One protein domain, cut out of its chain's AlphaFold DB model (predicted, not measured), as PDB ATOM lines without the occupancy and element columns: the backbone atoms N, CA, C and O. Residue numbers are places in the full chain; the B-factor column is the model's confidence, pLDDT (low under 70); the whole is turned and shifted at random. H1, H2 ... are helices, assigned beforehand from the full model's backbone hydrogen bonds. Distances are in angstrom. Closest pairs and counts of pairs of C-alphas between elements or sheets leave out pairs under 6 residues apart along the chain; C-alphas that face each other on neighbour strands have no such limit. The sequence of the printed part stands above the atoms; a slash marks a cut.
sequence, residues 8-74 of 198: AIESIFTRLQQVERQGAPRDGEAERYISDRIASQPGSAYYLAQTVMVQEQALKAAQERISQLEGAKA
ATOM      1  N   ALA A   8     -54.312  32.677  20.657       88.75
ATOM      2  CA  ALA A   8     -53.045  33.298  20.284       88.75
ATOM      3  C   ALA A   8     -52.808  33.250  18.764       88.75
ATOM      4  O   ALA A   8     -52.487  34.276  18.163       88.75
ATOM      5  N   ILE A   9     -53.030  32.096  18.121       90.44
ATOM      6  CA  ILE A   9     -52.913  31.968  16.658       90.44
ATOM      7  C   ILE A   9     -53.885  32.914  15.950       90.44
ATOM      8  O   ILE A   9     -53.484  33.636  15.038       90.44
ATOM      9  N   GLU A  10     -55.148  32.947  16.371       93.44
ATOM     10  CA  GLU A  10     -56.168  33.815  15.778       93.44
ATOM     11  C   GLU A  10     -55.800  35.300  15.896       93.44
ATOM     12  O   GLU A  10     -55.956  36.069  14.940       93.44
ATOM     13  N   SER A  11     -55.231  35.699  17.037       89.88
ATOM     14  CA  SER A  11     -54.770  37.071  17.253       89.88
ATOM     15  C   SER A  11     -53.637  37.472  16.297       89.88
ATOM     16  O   SER A  11     -53.666  38.577  15.744       89.88
ATOM     17  N   ILE A  12     -52.698  36.557  16.017       91.31
ATOM     18  CA  ILE A  12     -51.605  36.773  15.057       91.31
ATOM     19  C   ILE A  12     -52.178  36.996  13.655       91.31
ATOM     20  O   ILE A  12     -51.808  37.959  12.983       91.31
ATOM     21  N   PHE A  13     -53.117  36.154  13.213       92.25
ATOM     22  CA  PHE A  13     -53.736  36.303  11.891       92.25
ATOM     23  C   PHE A  13     -54.557  37.587  11.767       92.25
ATOM     24  O   PHE A  13     -54.477  38.264  10.741       92.25
ATOM     25  N   THR A  14     -55.286  37.968  12.816       93.31
ATOM     26  CA  THR A  14     -56.022  39.241  12.855       93.31
ATOM     27  C   THR A  14     -55.070  40.427  12.686       93.31
ATOM     28  O   THR A  14     -55.325  41.334  11.891       93.31
ATOM     29  N   ARG A  15     -53.921  40.400  13.374       89.00
ATOM     30  CA  ARG A  15     -52.886  41.432  13.246       89.00
ATOM     31  C   ARG A  15     -52.242  41.441  11.858       89.00
ATOM     32  O   ARG A  15     -52.065  42.515  11.291       89.00
ATOM     33  N   LEU A  16     -51.927  40.277  11.289       89.62
ATOM     34  CA  LEU A  16     -51.381  40.166   9.931       89.62
ATOM     35  C   LEU A  16     -52.333  40.762   8.885       89.62
ATOM     36  O   LEU A  16     -51.886  41.525   8.033       89.62
ATOM     37  N   GLN A  17     -53.640  40.496   8.987       91.25
ATOM     38  CA  GLN A  17     -54.650  41.102   8.111       91.25
ATOM     39  C   GLN A  17     -54.705  42.626   8.257       91.25
ATOM     40  O   GLN A  17     -54.887  43.346   7.274       91.25
ATOM     41  N   GLN A  18     -54.550  43.141   9.478       89.44
ATOM     42  CA  GLN A  18     -54.497  44.581   9.705       89.44
ATOM     43  C   GLN A  18     -53.256  45.207   9.053       89.44
ATOM     44  O   GLN A  18     -53.384  46.221   8.368       89.44
ATOM     45  N   VAL A  19     -52.085  44.583   9.212       88.31
ATOM     46  CA  VAL A  19     -50.834  45.021   8.570       88.31
ATOM     47  C   VAL A  19     -50.946  44.959   7.049       88.31
ATOM     48  O   VAL A  19     -50.493  45.871   6.374       88.31
ATOM     49  N   GLU A  20     -51.595  43.942   6.488       87.81
ATOM     50  CA  GLU A  20     -51.822  43.840   5.044       87.81
ATOM     51  C   GLU A  20     -52.714  44.967   4.501       87.81
ATOM     52  O   GLU A  20     -52.451  45.493   3.425       87.81
ATOM     53  N   ARG A  21     -53.744  45.369   5.252       89.62
ATOM     54  CA  ARG A  21     -54.654  46.456   4.850       89.62
ATOM     55  C   ARG A  21     -54.049  47.850   5.006       89.62
ATOM     56  O   ARG A  21     -54.453  48.760   4.290       89.62
ATOM     57  N   GLN A  22     -53.164  48.034   5.984       88.81
ATOM     58  CA  GLN A  22     -52.602  49.339   6.364       88.81
ATOM     59  C   GLN A  22     -51.157  49.535   5.880       88.81
ATOM     60  O   GLN A  22     -50.629  50.642   5.959       88.81
ATOM     61  N   GLY A  23     -50.508  48.465   5.427       82.69
ATOM     62  CA  GLY A  23     -49.097  48.437   5.075       82.69
ATOM     63  C   GLY A  23     -48.792  49.029   3.705       82.69
ATOM     64  O   GLY A  23     -49.668  49.257   2.871       82.69
ATOM     65  N   ALA A  24     -47.500  49.254   3.474       82.44
ATOM     66  CA  ALA A  24     -46.991  49.599   2.157       82.44
ATOM     67  C   ALA A  24     -47.258  48.459   1.150       82.44
ATOM     68  O   ALA A  24     -47.383  47.296   1.552       82.44
ATOM     69  N   PRO A  25     -47.305  48.766  -0.161       86.31
ATOM     70  CA  PRO A  25     -47.347  47.741  -1.195       86.31
ATOM     71  C   PRO A  25     -46.227  46.717  -0.997       86.31
ATOM     72  O   PRO A  25     -45.079  47.082  -0.735       86.31
ATOM     73  N   ARG A  26     -46.565  45.430  -1.119       86.50
ATOM     74  CA  ARG A  26     -45.582  44.349  -1.023       86.50
ATOM     75  C   ARG A  26     -44.615  44.408  -2.200       86.50
ATOM     76  O   ARG A  26     -44.996  44.734  -3.324       86.50
ATOM     77  N   ASP A  27     -43.369  44.053  -1.929       92.44
ATOM     78  CA  ASP A  27     -42.368  43.823  -2.964       92.44
ATOM     79  C   ASP A  27     -42.737  42.547  -3.741       92.44
ATOM     80  O   ASP A  27     -42.769  41.450  -3.178       92.44
ATOM     81  N   GLY A  28     -43.043  42.700  -5.031       94.44
ATOM     82  CA  GLY A  28     -43.514  41.606  -5.879       94.44
ATOM     83  C   GLY A  28     -42.463  40.530  -6.169       94.44
ATOM     84  O   GLY A  28     -42.837  39.387  -6.441       94.44
ATOM     85  N   GLU A  29     -41.165  40.852  -6.117       94.25
ATOM     86  CA  GLU A  29     -40.101  39.844  -6.244       94.25
ATOM     87  C   GLU A  29     -40.010  39.019  -4.959       94.25
ATOM     88  O   GLU A  29     -40.030  37.784  -4.999       94.25
ATOM     89  N   ALA A  30     -40.002  39.705  -3.812       93.00
ATOM     90  CA  ALA A  30     -39.980  39.056  -2.508       93.00
ATOM     91  C   ALA A  30     -41.215  38.168  -2.293       93.00
ATOM     92  O   ALA A  30     -41.080  37.045  -1.814       93.00
ATOM     93  N   GLU A  31     -42.409  38.627  -2.681       93.56
ATOM     94  CA  GLU A  31     -43.651  37.860  -2.534       93.56
ATOM     95  C   GLU A  31     -43.616  36.550  -3.328       93.56
ATOM     96  O   GLU A  31     -43.933  35.492  -2.780       93.56
ATOM     97  N   ARG A  32     -43.148  36.591  -4.583       96.56
ATOM     98  CA  ARG A  32     -42.966  35.384  -5.399       96.56
ATOM     99  C   ARG A  32     -41.984  34.414  -4.753       96.56
ATOM    100  O   ARG A  32     -42.339  33.261  -4.521       96.56
ATOM    101  N   TYR A  33     -40.796  34.891  -4.383       96.31
ATOM    102  CA  TYR A  33     -39.773  34.044  -3.772       96.31
ATOM    103  C   TYR A  33     -40.243  33.414  -2.451       96.31
ATOM    104  O   TYR A  33     -40.054  32.219  -2.222       96.31
ATOM    105  N   ILE A  34     -40.901  34.190  -1.585       93.19
ATOM    106  CA  ILE A  34     -41.465  33.688  -0.326       93.19
ATOM    107  C   ILE A  34     -42.545  32.637  -0.609       93.19
ATOM    108  O   ILE A  34     -42.547  31.588   0.038       93.19
ATOM    109  N   SER A  35     -43.425  32.877  -1.587       94.56
ATOM    110  CA  SER A  35     -44.484  31.930  -1.954       94.56
ATOM    111  C   SER A  35     -43.924  30.590  -2.445       94.56
ATOM    112  O   SER A  35     -44.372  29.542  -1.974       94.56
ATOM    113  N   ASP A  36     -42.871  30.609  -3.269       96.88
ATOM    114  CA  ASP A  36     -42.190  29.402  -3.747       96.88
ATOM    115  C   ASP A  36     -41.543  28.628  -2.587       96.88
ATOM    116  O   ASP A  36     -41.642  27.400  -2.505       96.88
ATOM    117  N   ARG A  37     -40.917  29.335  -1.635       95.81
ATOM    118  CA  ARG A  37     -40.309  28.708  -0.451       95.81
ATOM    119  C   ARG A  37     -41.358  28.070   0.454       95.81
ATOM    120  O   ARG A  37     -41.161  26.928   0.871       95.81
ATOM    121  N   ILE A  38     -42.478  28.746   0.707       95.38
ATOM    122  CA  ILE A  38     -43.586  28.191   1.497       95.38
ATOM    123  C   ILE A  38     -44.181  26.962   0.801       95.38
ATOM    124  O   ILE A  38     -44.406  25.946   1.457       95.38
ATOM    125  N   ALA A  39     -44.372  27.011  -0.521       96.19
ATOM    126  CA  ALA A  39     -44.866  25.872  -1.292       96.19
ATOM    127  C   ALA A  39     -43.901  24.674  -1.242       96.19
ATOM    128  O   ALA A  39     -44.338  23.532  -1.100       96.19
ATOM    129  N   SER A  40     -42.589  24.926  -1.297       97.19
ATOM    130  CA  SER A  40     -41.559  23.882  -1.193       97.19
ATOM    131  C   SER A  40     -41.438  23.278   0.211       97.19
ATOM    132  O   SER A  40     -41.031  22.127   0.360       97.19
ATOM    133  N   GLN A  41     -41.801  24.037   1.250       96.31
ATOM    134  CA  GLN A  41     -41.750  23.601   2.640       96.31
ATOM    135  C   GLN A  41     -43.001  24.073   3.400       96.31
ATOM    136  O   GLN A  41     -42.930  25.035   4.171       96.31
ATOM    137  N   PRO A  42     -44.140  23.370   3.268       92.88
ATOM    138  CA  PRO A  42     -45.394  23.779   3.908       92.88
ATOM    139  C   PRO A  42     -45.302  23.868   5.438       92.88
ATOM    140  O   PRO A  42     -45.960  24.697   6.061       92.88
ATOM    141  N   GLY A  43     -44.427  23.064   6.059       94.62
ATOM    142  CA  GLY A  43     -44.168  23.116   7.502       94.62
ATOM    143  C   GLY A  43     -43.524  24.421   7.991       94.62
ATOM    144  O   GLY A  43     -43.549  24.690   9.189       94.62
ATOM    145  N   SER A  44     -42.984  25.259   7.097       94.44
ATOM    146  CA  SER A  44     -42.383  26.553   7.458       94.44
ATOM    147  C   SER A  44     -43.377  27.483   8.159       94.44
ATOM    148  O   SER A  44     -43.009  28.146   9.126       94.44
ATOM    149  N   ALA A  45     -44.651  27.467   7.753       90.56
ATOM    150  CA  ALA A  45     -45.700  28.290   8.354       90.56
ATOM    151  C   ALA A  45     -45.894  27.995   9.851       90.56
ATOM    152  O   ALA A  45     -46.081  28.915  10.646       90.56
ATOM    153  N   TYR A  46     -45.788  26.723  10.251       91.75
ATOM    154  CA  TYR A  46     -45.905  26.314  11.651       91.75
ATOM    155  C   TYR A  46     -44.769  26.890  12.510       91.75
ATOM    156  O   TYR A  46     -45.017  27.482  13.560       91.75
ATOM    157  N   TYR A  47     -43.523  26.783  12.042       93.69
ATOM    158  CA  TYR A  47     -42.359  27.289  12.776       93.69
ATOM    159  C   TYR A  47     -42.270  28.820  12.779       93.69
ATOM    160  O   TYR A  47     -41.846  29.410  13.775       93.69
ATOM    161  N   LEU A  48     -42.706  29.480  11.701       92.44
ATOM    162  CA  LEU A  48     -42.832  30.936  11.668       92.44
ATOM    163  C   LEU A  48     -43.856  31.416  12.700       92.44
ATOM    164  O   LEU A  48     -43.541  32.305  13.487       92.44
ATOM    165  N   ALA A  49     -45.033  30.786  12.769       90.81
ATOM    166  CA  ALA A  49     -46.043  31.113  13.775       90.81
ATOM    167  C   ALA A  49     -45.520  30.901  15.206       90.81
ATOM    168  O   ALA A  49     -45.683  31.771  16.060       90.81
ATOM    169  N   GLN A  50     -44.817  29.789  15.454       91.19
ATOM    170  CA  GLN A  50     -44.174  29.526  16.743       91.19
ATOM    171  C   GLN A  50     -43.156  30.617  17.110       91.19
ATOM    172  O   GLN A  50     -43.109  31.070  18.252       91.19
ATOM    173  N   THR A  51     -42.360  31.065  16.139       92.50
ATOM    174  CA  THR A  51     -41.366  32.125  16.339       92.50
ATOM    175  C   THR A  51     -42.037  33.462  16.667       92.50
ATOM    176  O   THR A  51     -41.623  34.137  17.609       92.50
ATOM    177  N   VAL A  52     -43.099  33.824  15.942       91.38
ATOM    178  CA  VAL A  52     -43.870  35.055  16.184       91.38
ATOM    179  C   VAL A  52     -44.483  35.054  17.586       91.38
ATOM    180  O   VAL A  52     -44.351  36.046  18.296       91.38
ATOM    181  N   MET A  53     -45.053  33.935  18.044       88.00
ATOM    182  CA  MET A  53     -45.594  33.835  19.408       88.00
ATOM    183  C   MET A  53     -44.555  34.128  20.492       88.00
ATOM    184  O   MET A  53     -44.830  34.858  21.445       88.00
ATOM    185  N   VAL A  54     -43.351  33.563  20.363       91.56
ATOM    186  CA  VAL A  54     -42.271  33.798  21.332       91.56
ATOM    187  C   VAL A  54     -41.847  35.268  21.317       91.56
ATOM    188  O   VAL A  54     -41.633  35.862  22.374       91.56
ATOM    189  N   GLN A  55     -41.774  35.881  20.134       90.88
ATOM    190  CA  GLN A  55     -41.465  37.305  20.000       90.88
ATOM    191  C   GLN A  55     -42.534  38.193  20.647       90.88
ATOM    192  O   GLN A  55     -42.189  39.179  21.293       90.88
ATOM    193  N   GLU A  56     -43.816  37.841  20.542       86.44
ATOM    194  CA  GLU A  56     -44.901  38.582  21.194       86.44
ATOM    195  C   GLU A  56     -44.814  38.517  22.720       86.44
ATOM    196  O   GLU A  56     -44.980  39.536  23.394       86.44
ATOM    197  N   GLN A  57     -44.497  37.348  23.277       88.56
ATOM    198  CA  GLN A  57     -44.279  37.199  24.717       88.56
ATOM    199  C   GLN A  57     -43.079  38.023  25.190       88.56
ATOM    200  O   GLN A  57     -43.168  38.723  26.200       88.56
ATOM    201  N   ALA A  58     -41.976  37.987  24.436       90.38
ATOM    202  CA  ALA A  58     -40.791  38.786  24.725       90.38
ATOM    203  C   ALA A  58     -41.091  40.293  24.658       90.38
ATOM    204  O   ALA A  58     -40.671  41.047  25.537       90.38
ATOM    205  N   LEU A  59     -41.867  40.729  23.661       91.12
ATOM    206  CA  LEU A  59     -42.279  42.121  23.510       91.12
ATOM    207  C   LEU A  59     -43.177  42.570  24.669       91.12
ATOM    208  O   LEU A  59     -42.959  43.644  25.226       91.12
ATOM    209  N   LYS A  60     -44.146  41.740  25.073       90.25
ATOM    210  CA  LYS A  60     -45.024  42.024  26.215       90.25
ATOM    211  C   LYS A  60     -44.226  42.169  27.512       90.25
ATOM    212  O   LYS A  60     -44.392  43.155  28.224       90.25
ATOM    213  N   ALA A  61     -43.309  41.240  27.780       93.06
ATOM    214  CA  ALA A  61     -42.440  41.304  28.954       93.06
ATOM    215  C   ALA A  61     -41.536  42.552  28.943       93.06
ATOM    216  O   ALA A  61     -41.321  43.182  29.981       93.06
ATOM    217  N   ALA A  62     -41.025  42.946  27.771       93.38
ATOM    218  CA  ALA A  62     -40.240  44.167  27.622       93.38
ATOM    219  C   ALA A  62     -41.073  45.427  27.923       93.38
ATOM    220  O   ALA A  62     -40.609  46.297  28.659       93.38
ATOM    221  N   GLN A  63     -42.307  45.504  27.416       90.94
ATOM    222  CA  GLN A  63     -43.225  46.620  27.673       90.94
ATOM    223  C   GLN A  63     -43.574  46.743  29.159       90.94
ATOM    224  O   GLN A  63     -43.453  47.824  29.727       90.94
ATOM    225  N   GLU A  64     -43.928  45.638  29.817       95.19
ATOM    226  CA  GLU A  64     -44.229  45.627  31.255       95.19
ATOM    227  C   GLU A  64     -43.047  46.129  32.092       95.19
ATOM    228  O   GLU A  64     -43.230  46.830  33.091       95.19
ATOM    229  N   ARG A  65     -41.818  45.799  31.685       92.25
ATOM    230  CA  ARG A  65     -40.606  46.273  32.357       92.25
ATOM    231  C   ARG A  65     -40.359  47.763  32.132       92.25
ATOM    232  O   ARG A  65     -39.956  48.444  33.072       92.25
ATOM    233  N   ILE A  66     -40.610  48.272  30.925       92.88
ATOM    234  CA  ILE A  66     -40.513  49.707  30.624       92.88
ATOM    235  C   ILE A  66     -41.506  50.489  31.489       92.88
ATOM    236  O   ILE A  66     -41.080  51.385  32.213       92.88
ATOM    237  N   SER A  67     -42.779  50.085  31.531       93.12
ATOM    238  CA  SER A  67     -43.806  50.769  32.331       93.12
ATOM    239  C   SER A  67     -43.481  50.795  33.830       93.12
ATOM    240  O   SER A  67     -43.715  51.795  34.505       93.12
ATOM    241  N   GLN A  68     -42.900  49.717  34.370       91.00
ATOM    242  CA  GLN A  68     -42.442  49.681  35.767       91.00
ATOM    243  C   GLN A  68     -41.302  50.671  36.030       91.00
ATOM    244  O   GLN A  68     -41.310  51.377  37.040       91.00
ATOM    245  N   LEU A  69     -40.324  50.739  35.124       91.94
ATOM    246  CA  LEU A  69     -39.206  51.678  35.233       91.94
ATOM    247  C   LEU A  69     -39.673  53.132  35.103       91.94
ATOM    248  O   LEU A  69     -39.157  54.004  35.802       91.94
ATOM    249  N   GLU A  70     -40.652  53.399  34.242       88.06
ATOM    250  CA  GLU A  70     -41.271  54.719  34.098       88.06
ATOM    251  C   GLU A  70     -42.039  55.128  35.359       88.06
ATOM    252  O   GLU A  70     -41.851  56.241  35.848       88.06
ATOM    253  N   GLY A  71     -42.820  54.217  35.952       89.12
ATOM    254  CA  GLY A  71     -43.524  54.466  37.213       89.12
ATOM    255  C   GLY A  71     -42.578  54.743  38.387       89.12
ATOM    256  O   GLY A  71     -42.813  55.665  39.169       89.12
ATOM    257  N   ALA A  72     -41.469  54.001  38.480       83.50
ATOM    258  CA  ALA A  72     -40.442  54.234  39.495       83.50
ATOM    259  C   ALA A  72     -39.763  55.605  39.328       83.50
ATOM    260  O   ALA A  72     -39.583  56.326  40.310       83.50
ATOM    261  N   LYS A  73     -39.439  56.004  38.089       78.69
ATOM    262  CA  LYS A  73     -38.869  57.331  37.798       78.69
ATOM    263  C   LYS A  73     -39.854  58.460  38.113       78.69
ATOM    264  O   LYS A  73     -39.459  59.431  38.750       78.69
ATOM    265  N   ALA A  74     -41.125  58.312  37.733       74.31
ATOM    266  CA  ALA A  74     -42.165  59.307  37.991       74.31
ATOM    267  C   ALA A  74     -42.443  59.498  39.495       74.31
ATOM    268  O   ALA A  74     -42.602  60.631  39.953       74.31
TER     269      ALA A  74
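What this domain is: This is residues 8 to 74 of the 198 residues of an uncharacterized protein of Bordetella genomosp. 13 (UniProt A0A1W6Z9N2). Three helices make a loose, open frame with one long arm: H1, H2 and the first part of H3 surround an empty middle, and residues 57 to 74 of H3 stick out. The frame closes only thinly, where residues 8 to 12 of H1 meet residues 49 to 53 of H3. The printed part has 67 residues, all helix in class, in the order H1, H2, H3, with no named strand. It is only just extended, close to loose, with a radius of gyration of the C-alphas of 16.6 A and spans of 51 by 26 by 19 A.

Where its parts are: H1, residues 8 to 22, begins at C-alpha 8 (-53.045, 33.298, 20.284) and is 21.2 A long. H2, residues 28 to 40, is 18.4 A long. H3, residues 44 to 74, is 44.8 A long and ends at C-alpha 74 (-42.165, 59.307, 37.991).

How they stand to each other: H1 and H2 are apart. H1 and H3 only just touch, with 3 pairs of C-alphas within 8 A, about perpendicular at 85 degrees; their closest C-alphas, Ile 9 and Ala 49, are 7.5 A apart. H2 and H3 are close but not clearly touching, at a steep tilt of 61 degrees, opposite ways; their closest C-alphas, Ile 38 and Ser 44, are 6.3 A apart. In H1, H2 and H3 every O i to N i+4 pair is within hydrogen-bond range.

The domain as a whole: The farthest C-alphas, Ser 40 and Ala 74, are 52.8 A apart. The printed part has no cut, and both links are tight. No printed residue is under 70 in pLDDT.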